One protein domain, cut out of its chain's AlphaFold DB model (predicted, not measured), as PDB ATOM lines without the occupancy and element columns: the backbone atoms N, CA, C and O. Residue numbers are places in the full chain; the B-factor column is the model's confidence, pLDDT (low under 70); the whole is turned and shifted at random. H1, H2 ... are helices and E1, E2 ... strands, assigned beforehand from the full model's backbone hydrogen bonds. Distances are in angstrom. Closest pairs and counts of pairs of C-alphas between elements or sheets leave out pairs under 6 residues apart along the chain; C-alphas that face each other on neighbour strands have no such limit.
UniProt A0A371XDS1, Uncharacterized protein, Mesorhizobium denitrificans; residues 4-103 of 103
ATOM      1  N   ASN A   4     148.443 207.606 188.387       78.94
ATOM      2  CA  ASN A   4     148.233 208.795 189.206       78.94
ATOM      3  C   ASN A   4     146.793 208.861 189.749       78.94
ATOM      4  O   ASN A   4     146.579 209.069 190.940       78.94
ATOM      5  N   ASP A   5     145.800 208.571 188.903       81.75
ATOM      6  CA  ASP A   5     144.396 208.490 189.332       81.75
ATOM      7  C   ASP A   5     144.193 207.372 190.369       81.75
ATOM      8  O   ASP A   5     143.465 207.535 191.353       81.75
ATOM      9  N   ALA A   6     144.860 206.228 190.172       83.75
ATOM     10  CA  ALA A   6     144.809 205.115 191.109       83.75
ATOM     11  C   ALA A   6     145.396 205.509 192.471       83.75
ATOM     12  O   ALA A   6     144.726 205.301 193.485       83.75
ATOM     13  N   GLN A   7     146.573 206.147 192.496       83.62
ATOM     14  CA  GLN A   7     147.177 206.671 193.721       83.62
ATOM     15  C   GLN A   7     146.247 207.668 194.416       83.62
ATOM     16  O   GLN A   7     146.033 207.544 195.622       83.62
ATOM     17  N   GLY A   8     145.670 208.624 193.681       86.25
ATOM     18  CA  GLY A   8     144.738 209.607 194.235       86.25
ATOM     19  C   GLY A   8     143.535 208.939 194.906       86.25
ATOM     20  O   GLY A   8     143.243 209.206 196.072       86.25
ATOM     21  N   SER A   9     142.895 207.987 194.215       89.06
ATOM     22  CA  SER A   9     141.748 207.251 194.768       89.06
ATOM     23  C   SER A   9     142.116 206.399 195.991       89.06
ATOM     24  O   SER A   9     141.386 206.383 196.981       89.06
ATOM     25  N   CYS A  10     143.272 205.729 195.963       90.62
ATOM     26  CA  CYS A  10     143.745 204.903 197.068       90.62
ATOM     27  C   CYS A  10     144.206 205.749 198.260       90.62
ATOM     28  O   CYS A  10     144.048 205.318 199.399       90.62
ATOM     29  N   SER A  11     144.730 206.954 198.020       90.75
ATOM     30  CA  SER A  11     145.136 207.899 199.070       90.75
ATOM     31  C   SER A  11     143.938 208.478 199.810       90.75
ATOM     32  O   SER A  11     144.010 208.651 201.023       90.75
ATOM     33  N   ALA A  12     142.833 208.731 199.104       89.88
ATOM     34  CA  ALA A  12     141.580 209.161 199.721       89.88
ATOM     35  C   ALA A  12     140.960 208.063 200.604       89.88
ATOM     36  O   ALA A  12     140.345 208.364 201.622       89.88
ATOM     37  N   ALA A  13     141.142 206.793 200.229       89.62
ATOM     38  CA  ALA A  13     140.608 205.650 200.967       89.62
ATOM     39  C   ALA A  13     141.500 205.177 202.131       89.62
ATOM     40  O   ALA A  13     141.013 204.482 203.017       89.62
ATOM     41  N   ASN A  14     142.794 205.521 202.142       92.69
ATOM     42  CA  ASN A  14     143.760 204.957 203.088       92.69
ATOM     43  C   ASN A  14     144.659 206.036 203.703       92.69
ATOM     44  O   ASN A  14     145.455 206.674 203.010       92.69
ATOM     45  N   ALA A  15     144.603 206.195 205.029       89.38
ATOM     46  CA  ALA A  15     145.465 207.123 205.773       89.38
ATOM     47  C   ALA A  15     146.929 206.642 205.864       89.38
ATOM     48  O   ALA A  15     147.855 207.456 205.836       89.38
ATOM     49  N   ASP A  16     147.141 205.329 205.893       94.31
ATOM     50  CA  ASP A  16     148.448 204.673 205.924       94.31
ATOM     51  C   ASP A  16     149.041 204.481 204.513       94.31
ATOM     52  O   ASP A  16     148.305 204.244 203.552       94.31
ATOM     53  N   TYR A  17     150.366 204.597 204.380       92.94
ATOM     54  CA  TYR A  17     151.047 204.431 203.094       92.94
ATOM     55  C   TYR A  17     151.037 202.981 202.601       92.94
ATOM     56  O   TYR A  17     150.757 202.765 201.427       92.94
ATOM     57  N   SER A  18     151.279 201.988 203.463       94.19
ATOM     58  CA  SER A  18     151.272 200.579 203.051       94.19
ATOM     59  C   SER A  18     149.881 200.155 202.591       94.19
ATOM     60  O   SER A  18     149.763 199.513 201.553       94.19
ATOM     61  N   ALA A  19     148.823 200.552 203.304       94.69
ATOM     62  CA  ALA A  19     147.448 200.247 202.896       94.69
ATOM     63  C   ALA A  19     147.073 200.933 201.567       94.69
ATOM     64  O   ALA A  19     146.459 200.332 200.683       94.69
ATOM     65  N   MET A  20     147.498 202.190 201.388       94.88
ATOM     66  CA  MET A  20     147.359 202.891 200.112       94.88
ATOM     67  C   MET A  20     148.119 202.165 198.993       94.88
ATOM     68  O   MET A  20     147.580 202.007 197.897       94.88
ATOM     69  N   TRP A  21     149.345 201.712 199.259       94.31
ATOM     70  CA  TRP A  21     150.176 201.011 198.288       94.31
ATOM     71  C   TRP A  21     149.556 199.672 197.884       94.31
ATOM     72  O   TRP A  21     149.441 199.388 196.694       94.31
ATOM     73  N   ASP A  22     149.032 198.902 198.837       94.12
ATOM     74  CA  ASP A  22     148.313 197.653 198.566       94.12
ATOM     75  C   ASP A  22     147.068 197.870 197.695       94.12
ATOM     76  O   ASP A  22     146.824 197.103 196.762       94.12
ATOM     77  N   CYS A  23     146.326 198.960 197.915       93.06
ATOM     78  CA  CYS A  23     145.217 199.356 197.044       93.06
ATOM     79  C   CYS A  23     145.681 199.632 195.602       93.06
ATOM     80  O   CYS A  23     145.040 199.176 194.650       93.06
ATOM     81  N   VAL A  24     146.802 200.341 195.420       89.81
ATOM     82  CA  VAL A  24     147.364 200.614 194.086       89.81
ATOM     83  C   VAL A  24     147.792 199.310 193.414       89.81
ATOM     84  O   VAL A  24     147.375 199.047 192.283       89.81
ATOM     85  N   ARG A  25     148.548 198.457 194.118       90.31
ATOM     86  CA  ARG A  25     148.994 197.153 193.604       90.31
ATOM     87  C   ARG A  25     147.821 196.264 193.208       90.31
ATOM     88  O   ARG A  25     147.850 195.670 192.134       90.31
ATOM     89  N   GLY A  26     146.763 196.223 194.018       88.62
ATOM     90  CA  GLY A  26     145.544 195.478 193.706       88.62
ATOM     91  C   GLY A  26     144.865 195.973 192.426       88.62
ATOM     92  O   GLY A  26     144.463 195.172 191.584       88.62
ATOM     93  N   ARG A  27     144.791 197.294 192.215       87.38
ATOM     94  CA  ARG A  27     144.228 197.859 190.978       87.38
ATOM     95  C   ARG A  27     145.066 197.522 189.746       87.38
ATOM     96  O   ARG A  27     144.478 197.253 188.697       87.38
ATOM     97  N   VAL A  28     146.394 197.527 189.874       83.56
ATOM     98  CA  VAL A  28     147.326 197.126 188.805       83.56
ATOM     99  C   VAL A  28     147.194 195.638 188.488       83.56
ATOM    100  O   VAL A  28     147.020 195.286 187.327       83.56
ATOM    101  N   ALA A  29     147.185 194.770 189.504       84.38
ATOM    102  CA  ALA A  29     147.006 193.325 189.334       84.38
ATOM    103  C   ALA A  29     145.667 192.975 188.662       84.38
ATOM    104  O   ALA A  29     145.604 192.077 187.827       84.38
ATOM    105  N   ASN A  30     144.613 193.737 188.964       83.31
ATOM    106  CA  ASN A  30     143.296 193.588 188.344       83.31
ATOM    107  C   ASN A  30     143.193 194.239 186.949       83.31
ATOM    108  O   ASN A  30     142.108 194.274 186.375       83.31
ATOM    109  N   GLY A  31     144.273 194.831 186.424       76.00
ATOM    110  CA  GLY A  31     144.280 195.531 185.134       76.00
ATOM    111  C   GLY A  31     143.417 196.801 185.096       76.00
ATOM    112  O   GLY A  31     143.146 197.346 184.028       76.00
ATOM    113  N   THR A  32     142.968 197.291 186.254       75.50
ATOM    114  CA  THR A  32     142.090 198.471 186.368       75.50
ATOM    115  C   THR A  32     142.869 199.781 186.489       75.50
ATOM    116  O   THR A  32     142.339 200.847 186.173       75.50
ATOM    117  N   ALA A  33     144.135 199.707 186.899       71.62
ATOM    118  CA  ALA A  33     145.128 200.778 186.859       71.62
ATOM    119  C   ALA A  33     146.363 200.296 186.089       71.62
ATOM    120  O   ALA A  33     146.587 199.095 185.986       71.62
ATOM    121  N   GLY A  34     147.181 201.219 185.576       63.19
ATOM    122  CA  GLY A  34     148.417 200.835 184.886       63.19
ATOM    123  C   GLY A  34     148.378 200.943 183.367       63.19
ATOM    124  O   GLY A  34     149.181 200.292 182.713       63.19
ATOM    125  N   MET A  35     147.537 201.814 182.787       58.59
ATOM    126  CA  MET A  35     147.672 202.230 181.374       58.59
ATOM    127  C   MET A  35     148.950 203.067 181.113       58.59
ATOM    128  O   MET A  35     148.923 204.064 180.402       58.59
ATOM    129  N   MET A  36     150.081 202.684 181.707       57.16
ATOM    130  CA  MET A  36     151.417 203.008 181.223       57.16
ATOM    131  C   MET A  36     151.908 201.739 180.518       57.16
ATOM    132  O   MET A  36     152.459 200.848 181.154       57.16
ATOM    133  N   ASN A  37     151.633 201.623 179.217       43.16
ATOM    134  CA  ASN A  37     151.915 200.450 178.369       43.16
ATOM    135  C   ASN A  37     153.431 200.172 178.150       43.16
ATOM    136  O   ASN A  37     153.836 199.759 177.066       43.16
ATOM    137  N   ASN A  38     154.312 200.452 179.116       56.00
ATOM    138  CA  ASN A  38     155.768 200.396 178.940       56.00
ATOM    139  C   ASN A  38     156.562 200.349 180.262       56.00
ATOM    140  O   ASN A  38     156.001 200.426 181.353       56.00
ATOM    141  N   GLU A  39     157.895 200.256 180.128       61.34
ATOM    142  CA  GLU A  39     158.933 200.273 181.179       61.34
ATOM    143  C   GLU A  39     158.687 201.270 182.330       61.34
ATOM    144  O   GLU A  39     159.159 201.049 183.444       61.34
ATOM    145  N   MET A  40     157.929 202.347 182.098       67.69
ATOM    146  CA  MET A  40     157.588 203.346 183.115       67.69
ATOM    147  C   MET A  40     156.636 202.814 184.189       67.69
ATOM    148  O   MET A  40     156.824 203.122 185.365       67.69
ATOM    149  N   GLY A  41     155.671 201.961 183.825       73.06
ATOM    150  CA  GLY A  41     154.810 201.289 184.802       73.06
ATOM    151  C   GLY A  41     155.606 200.357 185.720       73.06
ATOM    152  O   GLY A  41     155.373 200.326 186.925       73.06
ATOM    153  N   ILE A  42     156.612 199.665 185.173       75.75
ATOM    154  CA  ILE A  42     157.514 198.788 185.937       75.75
ATOM    155  C   ILE A  42     158.383 199.609 186.897       75.75
ATOM    156  O   ILE A  42     158.473 199.273 188.076       75.75
ATOM    157  N   ARG A  43     158.985 200.709 186.420       79.06
ATOM    158  CA  ARG A  43     159.783 201.616 187.266       79.06
ATOM    159  C   ARG A  43     158.967 202.184 188.422       79.06
ATOM    160  O   ARG A  43     159.458 202.222 189.544       79.06
ATOM    161  N   TYR A  44     157.720 202.568 188.160       82.00
ATOM    162  CA  TYR A  44     156.817 203.054 189.197       82.00
ATOM    163  C   TYR A  44     156.539 202.000 190.273       82.00
ATOM    164  O   TYR A  44     156.653 202.295 191.463       82.00
ATOM    165  N   MET A  45     156.195 200.775 189.865       86.44
ATOM    166  CA  MET A  45     155.918 199.688 190.807       86.44
ATOM    167  C   MET A  45     157.145 199.386 191.671       86.44
ATOM    168  O   MET A  45     157.029 199.322 192.890       86.44
ATOM    169  N   ALA A  46     158.330 199.323 191.057       88.88
ATOM    170  CA  ALA A  46     159.583 199.127 191.779       88.88
ATOM    171  C   ALA A  46     159.878 200.267 192.772       88.88
ATOM    172  O   ALA A  46     160.303 200.008 193.896       88.88
ATOM    173  N   TYR A  47     159.627 201.522 192.385       91.44
ATOM    174  CA  TYR A  47     159.814 202.669 193.274       91.44
ATOM    175  C   TYR A  47     158.867 202.620 194.476       91.44
ATOM    176  O   TYR A  47     159.301 202.830 195.607       91.44
ATOM    177  N   GLY A  48     157.583 202.321 194.256       92.94
ATOM    178  CA  GLY A  48     156.618 202.204 195.347       92.94
ATOM    179  C   GLY A  48     156.903 201.024 196.277       92.94
ATOM    180  O   GLY A  48     156.783 201.176 197.490       92.94
ATOM    181  N   ASP A  49     157.367 199.888 195.749       94.19
ATOM    182  CA  ASP A  49     157.789 198.749 196.573       94.19
ATOM    183  C   ASP A  49     158.999 199.104 197.454       94.19
ATOM    184  O   ASP A  49     158.963 198.873 198.664       94.19
ATOM    185  N   ALA A  50     160.024 199.752 196.886       95.31
ATOM    186  CA  ALA A  50     161.191 200.213 197.641       95.31
ATOM    187  C   ALA A  50     160.815 201.250 198.715       95.31
ATOM    188  O   ALA A  50     161.331 201.228 199.833       95.31
ATOM    189  N   LEU A  51     159.890 202.156 198.401       95.62
ATOM    190  CA  LEU A  51     159.430 203.167 199.346       95.62
ATOM    191  C   LEU A  51     158.580 202.558 200.471       95.62
ATOM    192  O   LEU A  51     158.651 203.011 201.614       95.62
ATOM    193  N   ASN A  52     157.818 201.503 200.179       96.25
ATOM    194  CA  ASN A  52     157.071 200.747 201.182       96.25
ATOM    195  C   ASN A  52     157.995 199.981 202.130       96.25
ATOM    196  O   ASN A  52     157.712 199.891 203.323       96.25
ATOM    197  N   GLU A  53     159.115 199.466 201.627       96.38
ATOM    198  CA  GLU A  53     160.152 198.863 202.463       96.38
ATOM    199  C   GLU A  53     160.770 199.897 203.417       96.38
ATOM    200  O   GLU A  53     160.797 199.672 204.628       96.38
ATOM    201  N   GLN A  54     161.149 201.077 202.910       96.56
ATOM    202  CA  GLN A  54     161.657 202.182 203.739       96.56
ATOM    203  C   GLN A  54     160.629 202.644 204.784       96.56
ATOM    204  O   GLN A  54     160.983 202.931 205.930       96.56
ATOM    205  N   TYR A  55     159.347 202.700 204.409       96.69
ATOM    206  CA  TYR A  55     158.253 203.034 205.320       96.69
ATOM    207  C   TYR A  55     158.143 202.011 206.455       96.69
ATOM    208  O   TYR A  55     158.126 202.381 207.628       96.69
ATOM    209  N   ARG A  56     158.134 200.715 206.121       95.19
ATOM    210  CA  ARG A  56     158.062 199.618 207.100       95.19
ATOM    211  C   ARG A  56     159.293 199.546 208.001       95.19
ATOM    212  O   ARG A  56     159.167 199.153 209.156       95.19
ATOM    213  N   ALA A  57     160.453 199.964 207.500       96.56
ATOM    214  CA  ALA A  57     161.677 200.110 208.280       96.56
ATOM    215  C   ALA A  57     161.691 201.367 209.178       96.56
ATOM    216  O   ALA A  57     162.659 201.588 209.902       96.56
ATOM    217  N   GLY A  58     160.650 202.210 209.132       94.94
ATOM    218  CA  GLY A  58     160.561 203.450 209.908       94.94
ATOM    219  C   GLY A  58     161.482 204.572 209.410       94.94
ATOM    220  O   GLY A  58     161.692 205.549 210.122       94.94
ATOM    221  N   GLN A  59     162.040 204.444 208.202       96.31
ATOM    222  CA  GLN A  59     162.989 205.405 207.627       96.31
ATOM    223  C   GLN A  59     162.295 206.617 206.998       96.31
ATOM    224  O   GLN A  59     162.886 207.689 206.887       96.31
ATOM    225  N   VAL A  60     161.035 206.454 206.595       95.88
ATOM    226  CA  VAL A  60     160.189 207.525 206.061       95.88
ATOM    227  C   VAL A  60     158.825 207.487 206.735       95.88
ATOM    228  O   VAL A  60     158.309 206.422 207.062       95.88
ATOM    229  N   SER A  61     158.216 208.654 206.943       96.06
ATOM    230  CA  SER A  61     156.842 208.723 207.449       96.06
ATOM    231  C   SER A  61     155.826 208.383 206.353       96.06
ATOM    232  O   SER A  61     156.106 208.546 205.166       96.06
ATOM    233  N   SER A  62     154.606 207.993 206.741       92.62
ATOM    234  CA  SER A  62     153.504 207.751 205.792       92.62
ATOM    235  C   SER A  62     153.261 208.962 204.878       92.62
ATOM    236  O   SER A  62     153.178 208.822 203.658       92.62
ATOM    237  N   ALA A  63     153.218 210.173 205.445       92.75
ATOM    238  CA  ALA A  63     153.015 211.399 204.675       92.75
ATOM    239  C   ALA A  63     154.151 211.645 203.669       92.75
ATOM    240  O   ALA A  63     153.896 211.980 202.510       92.75
ATOM    241  N   GLN A  64     155.398 211.425 204.089       94.50
ATOM    242  CA  GLN A  64     156.568 211.597 203.233       94.50
ATOM    243  C   GLN A  64     156.618 210.553 202.114       94.50
ATOM    244  O   GLN A  64     156.884 210.910 200.970       94.50
ATOM    245  N   ALA A  65     156.287 209.294 202.405       93.38
ATOM    246  CA  ALA A  65     156.206 208.235 201.405       93.38
ATOM    247  C   ALA A  65     155.115 208.524 200.356       93.38
ATOM    248  O   ALA A  65     155.356 208.443 199.152       93.38
ATOM    249  N   LYS A  66     153.924 208.964 200.783       91.38
ATOM    250  CA  LYS A  66     152.854 209.382 199.856       91.38
ATOM    251  C   LYS A  66     153.300 210.520 198.942       91.38
ATOM    252  O   LYS A  66     153.048 210.478 197.736       91.38
ATOM    253  N   TYR A  67     153.972 211.515 199.515       91.75
ATOM    254  CA  TYR A  67     154.485 212.659 198.773       91.75
ATOM    255  C   TYR A  67     155.547 212.249 197.745       91.75
ATOM    256  O   TYR A  67     155.410 212.570 196.564       91.75
ATOM    257  N   LEU A  68     156.560 211.487 198.156       93.44
ATOM    258  CA  LEU A  68     157.615 210.987 197.268       93.44
ATOM    259  C   LEU A  68     157.046 210.143 196.119       93.44
ATOM    260  O   LEU A  68     157.393 210.370 194.961       93.44
ATOM    261  N   LEU A  69     156.095 209.250 196.414       89.94
ATOM    262  CA  LEU A  69     155.417 208.456 195.388       89.94
ATOM    263  C   LEU A  69     154.644 209.329 194.385       89.94
ATOM    264  O   LEU A  69     154.688 209.062 193.186       89.94
ATOM    265  N   SER A  70     153.960 210.378 194.857       87.38
ATOM    266  CA  SER A  70     153.224 211.294 193.971       87.38
ATOM    267  C   SER A  70     154.135 212.074 193.026       87.38
ATOM    268  O   SER A  70     153.803 212.242 191.853       87.38
ATOM    269  N   GLN A  71     155.308 212.504 193.503       89.12
ATOM    270  CA  GLN A  71     156.290 213.181 192.656       89.12
ATOM    271  C   GLN A  71     156.814 212.256 191.561       89.12
ATOM    272  O   GLN A  71     156.884 212.657 190.399       89.12
ATOM    273  N   GLU A  72     157.129 211.010 191.912       86.25
ATOM    274  CA  GLU A  72     157.613 210.033 190.942       86.25
ATOM    275  C   GLU A  72     156.549 209.708 189.882       86.25
ATOM    276  O   GLU A  72     156.861 209.614 188.695       86.25
ATOM    277  N   LEU A  73     155.273 209.634 190.273       79.25
ATOM    278  CA  LEU A  73     154.170 209.473 189.323       79.25
ATOM    279  C   LEU A  73     154.001 210.656 188.388       79.25
ATOM    280  O   LEU A  73     153.804 210.462 187.187       79.25
ATOM    281  N   ALA A  74     154.071 211.874 188.923       80.00
ATOM    282  CA  ALA A  74     153.980 213.081 188.118       80.00
ATOM    283  C   ALA A  74     155.120 213.136 187.092       80.00
ATOM    284  O   ALA A  74     154.873 213.395 185.911       80.00
ATOM    285  N   ARG A  75     156.345 212.807 187.521       81.31
ATOM    286  CA  ARG A  75     157.528 212.724 186.658       81.31
ATOM    287  C   ARG A  75     157.365 211.656 185.581       81.31
ATOM    288  O   ARG A  75     157.520 211.956 184.399       81.31
ATOM    289  N   GLY A  76     156.985 210.439 185.963       77.38
ATOM    290  CA  GLY A  76     156.813 209.341 185.016       77.38
ATOM    291  C   GLY A  76     155.709 209.604 183.990       77.38
ATOM    292  O   GLY A  76     155.865 209.288 182.811       77.38
ATOM    293  N   ASN A  77     154.623 210.257 184.408       75.31
ATOM    294  CA  ASN A  77     153.555 210.683 183.511       75.31
ATOM    295  C   ASN A  77     154.015 211.788 182.544       75.31
ATOM    296  O   ASN A  77     153.672 211.752 181.365       75.31
ATOM    297  N   ALA A  78     154.814 212.749 183.017       76.62
ATOM    298  CA  ALA A  78     155.397 213.780 182.164       76.62
ATOM    299  C   ALA A  78     156.351 213.182 181.116       76.62
ATOM    300  O   ALA A  78     156.247 213.515 179.938       76.62
ATOM    301  N   GLU A  79     157.221 212.250 181.517       77.69
ATOM    302  CA  GLU A  79     158.131 211.528 180.617       77.69
ATOM    303  C   GLU A  79     157.374 210.677 179.587       77.69
ATOM    304  O   GLU A  79     157.720 210.683 178.403       77.69
ATOM    305  N   PHE A  80     156.307 209.983 180.000       74.62
ATOM    306  CA  PHE A  80     155.435 209.245 179.084       74.62
ATOM    307  C   PHE A  80     154.790 210.179 178.053       74.62
ATOM    308  O   PHE A  80     154.868 209.920 176.851       74.62
ATOM    309  N   ASN A  81     154.204 211.289 178.506       73.38
ATOM    310  CA  ASN A  81     153.556 212.253 177.621       73.38
ATOM    311  C   ASN A  81     154.549 212.900 176.648       73.38
ATOM    312  O   ASN A  81     154.217 213.081 175.479       73.38
ATOM    313  N   ALA A  82     155.766 213.198 177.108       76.75
ATOM    314  CA  ALA A  82     156.828 213.752 176.275       76.75
ATOM    315  C   ALA A  82     157.348 212.752 175.233       76.75
ATOM    316  O   ALA A  82     157.676 213.151 174.122       76.75
ATOM    317  N   LYS A  83     157.432 211.458 175.572       72.06
ATOM    318  CA  LYS A  83     157.957 210.427 174.663       72.06
ATOM    319  C   LYS A  83     156.927 209.942 173.644       72.06
ATOM    320  O   LYS A  83     157.296 209.642 172.513       72.06
ATOM    321  N   TYR A  84     155.667 209.803 174.050       68.50
ATOM    322  CA  TYR A  84     154.658 209.111 173.246       68.50
ATOM    323  C   TYR A  84     153.576 210.023 172.673       68.50
ATOM    324  O   TYR A  84     152.784 209.527 171.880       68.50
ATOM    325  N   HIS A  85     153.532 211.310 173.055       67.12
ATOM    326  CA  HIS A  85     152.496 212.265 172.635       67.12
ATOM    327  C   HIS A  85     151.101 211.616 172.566       67.12
ATOM    328  O   HIS A  85     150.462 211.640 171.514       67.12
ATOM    329  N   PRO A  86     150.660 210.935 173.642       64.00
ATOM    330  CA  PRO A  86     149.430 210.166 173.598       64.00
ATOM    331  C   PRO A  86     148.280 211.105 173.261       64.00
ATOM    332  O   PRO A  86     148.173 212.178 173.856       64.00
ATOM    333  N   THR A  87     147.428 210.699 172.321       61.47
ATOM    334  CA  THR A  87     146.328 211.552 171.892       61.47
ATOM    335  C   THR A  87     145.397 211.818 173.071       61.47
ATOM    336  O   THR A  87     144.739 210.900 173.569       61.47
ATOM    337  N   VAL A  88     145.355 213.058 173.563       63.03
ATOM    338  CA  VAL A  88     144.516 213.413 174.715       63.03
ATOM    339  C   VAL A  88     143.192 213.935 174.195       63.03
ATOM    340  O   VAL A  88     143.116 215.039 173.663       63.03
ATOM    341  N   CYS A  89     142.135 213.151 174.388       67.69
ATOM    342  CA  CYS A  89     140.775 213.570 174.086       67.69
ATOM    343  C   CYS A  89     140.148 214.282 175.290       67.69
ATOM    344  O   CYS A  89     140.016 213.704 176.369       67.69
ATOM    345  N   ARG A  90     139.730 215.534 175.110       68.19
ATOM    346  CA  ARG A  90     138.904 216.280 176.062       68.19
ATOM    347  C   ARG A  90     137.517 216.496 175.489       68.19
ATOM    348  O   ARG A  90     137.367 217.087 174.422       68.19
ATOM    349  N   THR A  91     136.508 216.095 176.249       75.88
ATOM    350  CA  THR A  91     135.122 216.473 175.979       75.88
ATOM    351  C   THR A  91     134.815 217.802 176.662       75.88
ATOM    352  O   THR A  91     135.034 217.955 177.863       75.88
ATOM    353  N   GLN A  92     134.341 218.777 175.892       74.50
ATOM    354  CA  GLN A  92     133.986 220.117 176.348       74.50
ATOM    355  C   GLN A  92     132.564 220.444 175.886       74.50
ATOM    356  O   GLN A  92     132.134 219.997 174.823       74.50
ATOM    357  N   VAL A  93     131.821 221.219 176.677       73.19
ATOM    358  CA  VAL A  93     130.505 221.716 176.258       73.19
ATOM    359  C   VAL A  93     130.717 222.964 175.409       73.19
ATOM    360  O   VAL A  93     131.176 223.987 175.912       73.19
ATOM    361  N   VAL A  94     130.367 222.879 174.129       75.88
ATOM    362  CA  VAL A  94     130.447 223.982 173.169       75.88
ATOM    363  C   VAL A  94     129.034 224.230 172.643       75.88
ATOM    364  O   VAL A  94     128.401 223.333 172.084       75.88
ATOM    365  N   PHE A  95     128.497 225.425 172.909       81.69
ATOM    366  CA  PHE A  95     127.120 225.823 172.563       81.69
ATOM    367  C   PHE A  95     126.039 224.802 172.975       81.69
ATOM    368  O   PHE A  95     125.121 224.507 172.217       81.69
ATOM    369  N   GLY A  96     126.150 224.227 174.178       79.31
ATOM    370  CA  GLY A  96     125.168 223.264 174.696       79.31
ATOM    371  C   GLY A  96     125.279 221.845 174.124       79.31
ATOM    372  O   GLY A  96     124.510 220.974 174.520       79.31
ATOM    373  N   THR A  97     126.258 221.582 173.254       70.31
ATOM    374  CA  THR A  97     126.577 220.238 172.750       70.31
ATOM    375  C   THR A  97     127.930 219.758 173.270       70.31
ATOM    376  O   THR A  97     128.875 220.538 173.388       70.31
ATOM    377  N   LEU A  98     128.030 218.471 173.612       79.94
ATOM    378  CA  LEU A  98     129.290 217.845 174.019       79.94
ATOM    379  C   LEU A  98     130.156 217.610 172.777       79.94
ATOM    380  O   LEU A  98     129.816 216.787 171.930       79.94
ATOM    381  N   GLN A  99     131.281 218.313 172.678       77.75
ATOM    382  CA  GLN A  99     132.285 218.107 171.637       77.75
ATOM    383  C   GLN A  99     133.521 217.446 172.237       77.75
ATOM    384  O   GLN A  99     134.046 217.915 173.243       77.75
ATOM    385  N   THR A 100     134.000 216.366 171.619       73.88
ATOM    386  CA  THR A 100     135.255 215.711 172.014       73.88
ATOM    387  C   THR A 100     136.356 216.124 171.049       73.88
ATOM    388  O   THR A 100     136.277 215.825 169.862       73.88
ATOM    389  N   MET A 101     137.365 216.828 171.559       69.81
ATOM    390  CA  MET A 101     138.560 217.222 170.814       69.81
ATOM    391  C   MET A 101     139.733 216.371 171.266       69.81
ATOM    392  O   MET A 101     139.970 216.260 172.465       69.81
ATOM    393  N   CYS A 102     140.442 215.781 170.315       74.88
ATOM    394  CA  CYS A 102     141.611 214.947 170.546       74.88
ATOM    395  C   CYS A 102     142.826 215.637 169.928       74.88
ATOM    396  O   CYS A 102     142.761 216.028 168.762       74.88
ATOM    397  N   ASN A 103     143.890 215.808 170.712       62.84
ATOM    398  CA  ASN A 103     145.151 216.407 170.268       62.84
ATOM    399  C   ASN A 103     146.147 215.313 169.930       62.84
ATOM    400  O   ASN A 103     146.302 214.453 170.822       62.84
TER     401      ASN A 103
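What this domain is: This is residues 4 to 103 of the 103 residues of an uncharacterized protein of Mesorhizobium denitrificans (UniProt A0A371XDS1). A two-stranded hairpin, E1 and E2, makes an arm beyond the C-terminal end of H4, and the rest is a helical body. There H3 and H4 lie side by side as a long helical hairpin, H2 folds back along H3, and H1 packs on H2 and H4. The printed part has 100 residues, in the order H1 H2 H3 H4 E1 E2, and is mostly helix, with one antiparallel sheet, E1 - E2. It is loose, with a radius of gyration of the C-alphas of 16.1 A, and elongated, spanning 55 by 28 by 24 A.

Where its parts are: E1 is residues 89 to 94, 14.7 A long, and E2 residues 97 to 102, 16.1 A, ending at C-alpha 102 (141.611, 214.947, 170.546). H4 is residues 62 to 84, 32.6 A; H3 residues 39 to 56, 25.9 A; H2 residues 17 to 29, 18.1 A; H1 residues 4 to 13, 14.4 A, beginning at C-alpha 4 (148.233, 208.795, 189.206).

How they stand to each other: E1 and E2 form an antiparallel hairpin at 152 degrees, with N 92 and O 99 within hydrogen-bond range at 2.8 A. E2 and H4 are apart. H2, H3 and H4 form an up and down bundle, each running against the one before it. H3 and H4 touch, closest at the C-alphas of Met 40 and Gly 76, 6.3 A, at a shallow tilt of 8 degrees. H2 and H3 touch at the C-alphas of Ser 18 and Asn 52, 6.1 A, their closest. H1 touches H2, closest at the C-alphas of Cys 10 and Met 20, 5.1 A, at a steep tilt of 49 degrees. H1 and H3 are apart. In H1, H2, H3 and H4 every O i to N i+4 pair is within hydrogen-bond range.

The domain as a whole: The C-alphas farthest apart, those of Ala 57 and Phe 95, are 56.0 A apart. The printed part has no cut and no long link. Residues 34 to 40, 84 to 90, 101 and 103 have pLDDT under 70.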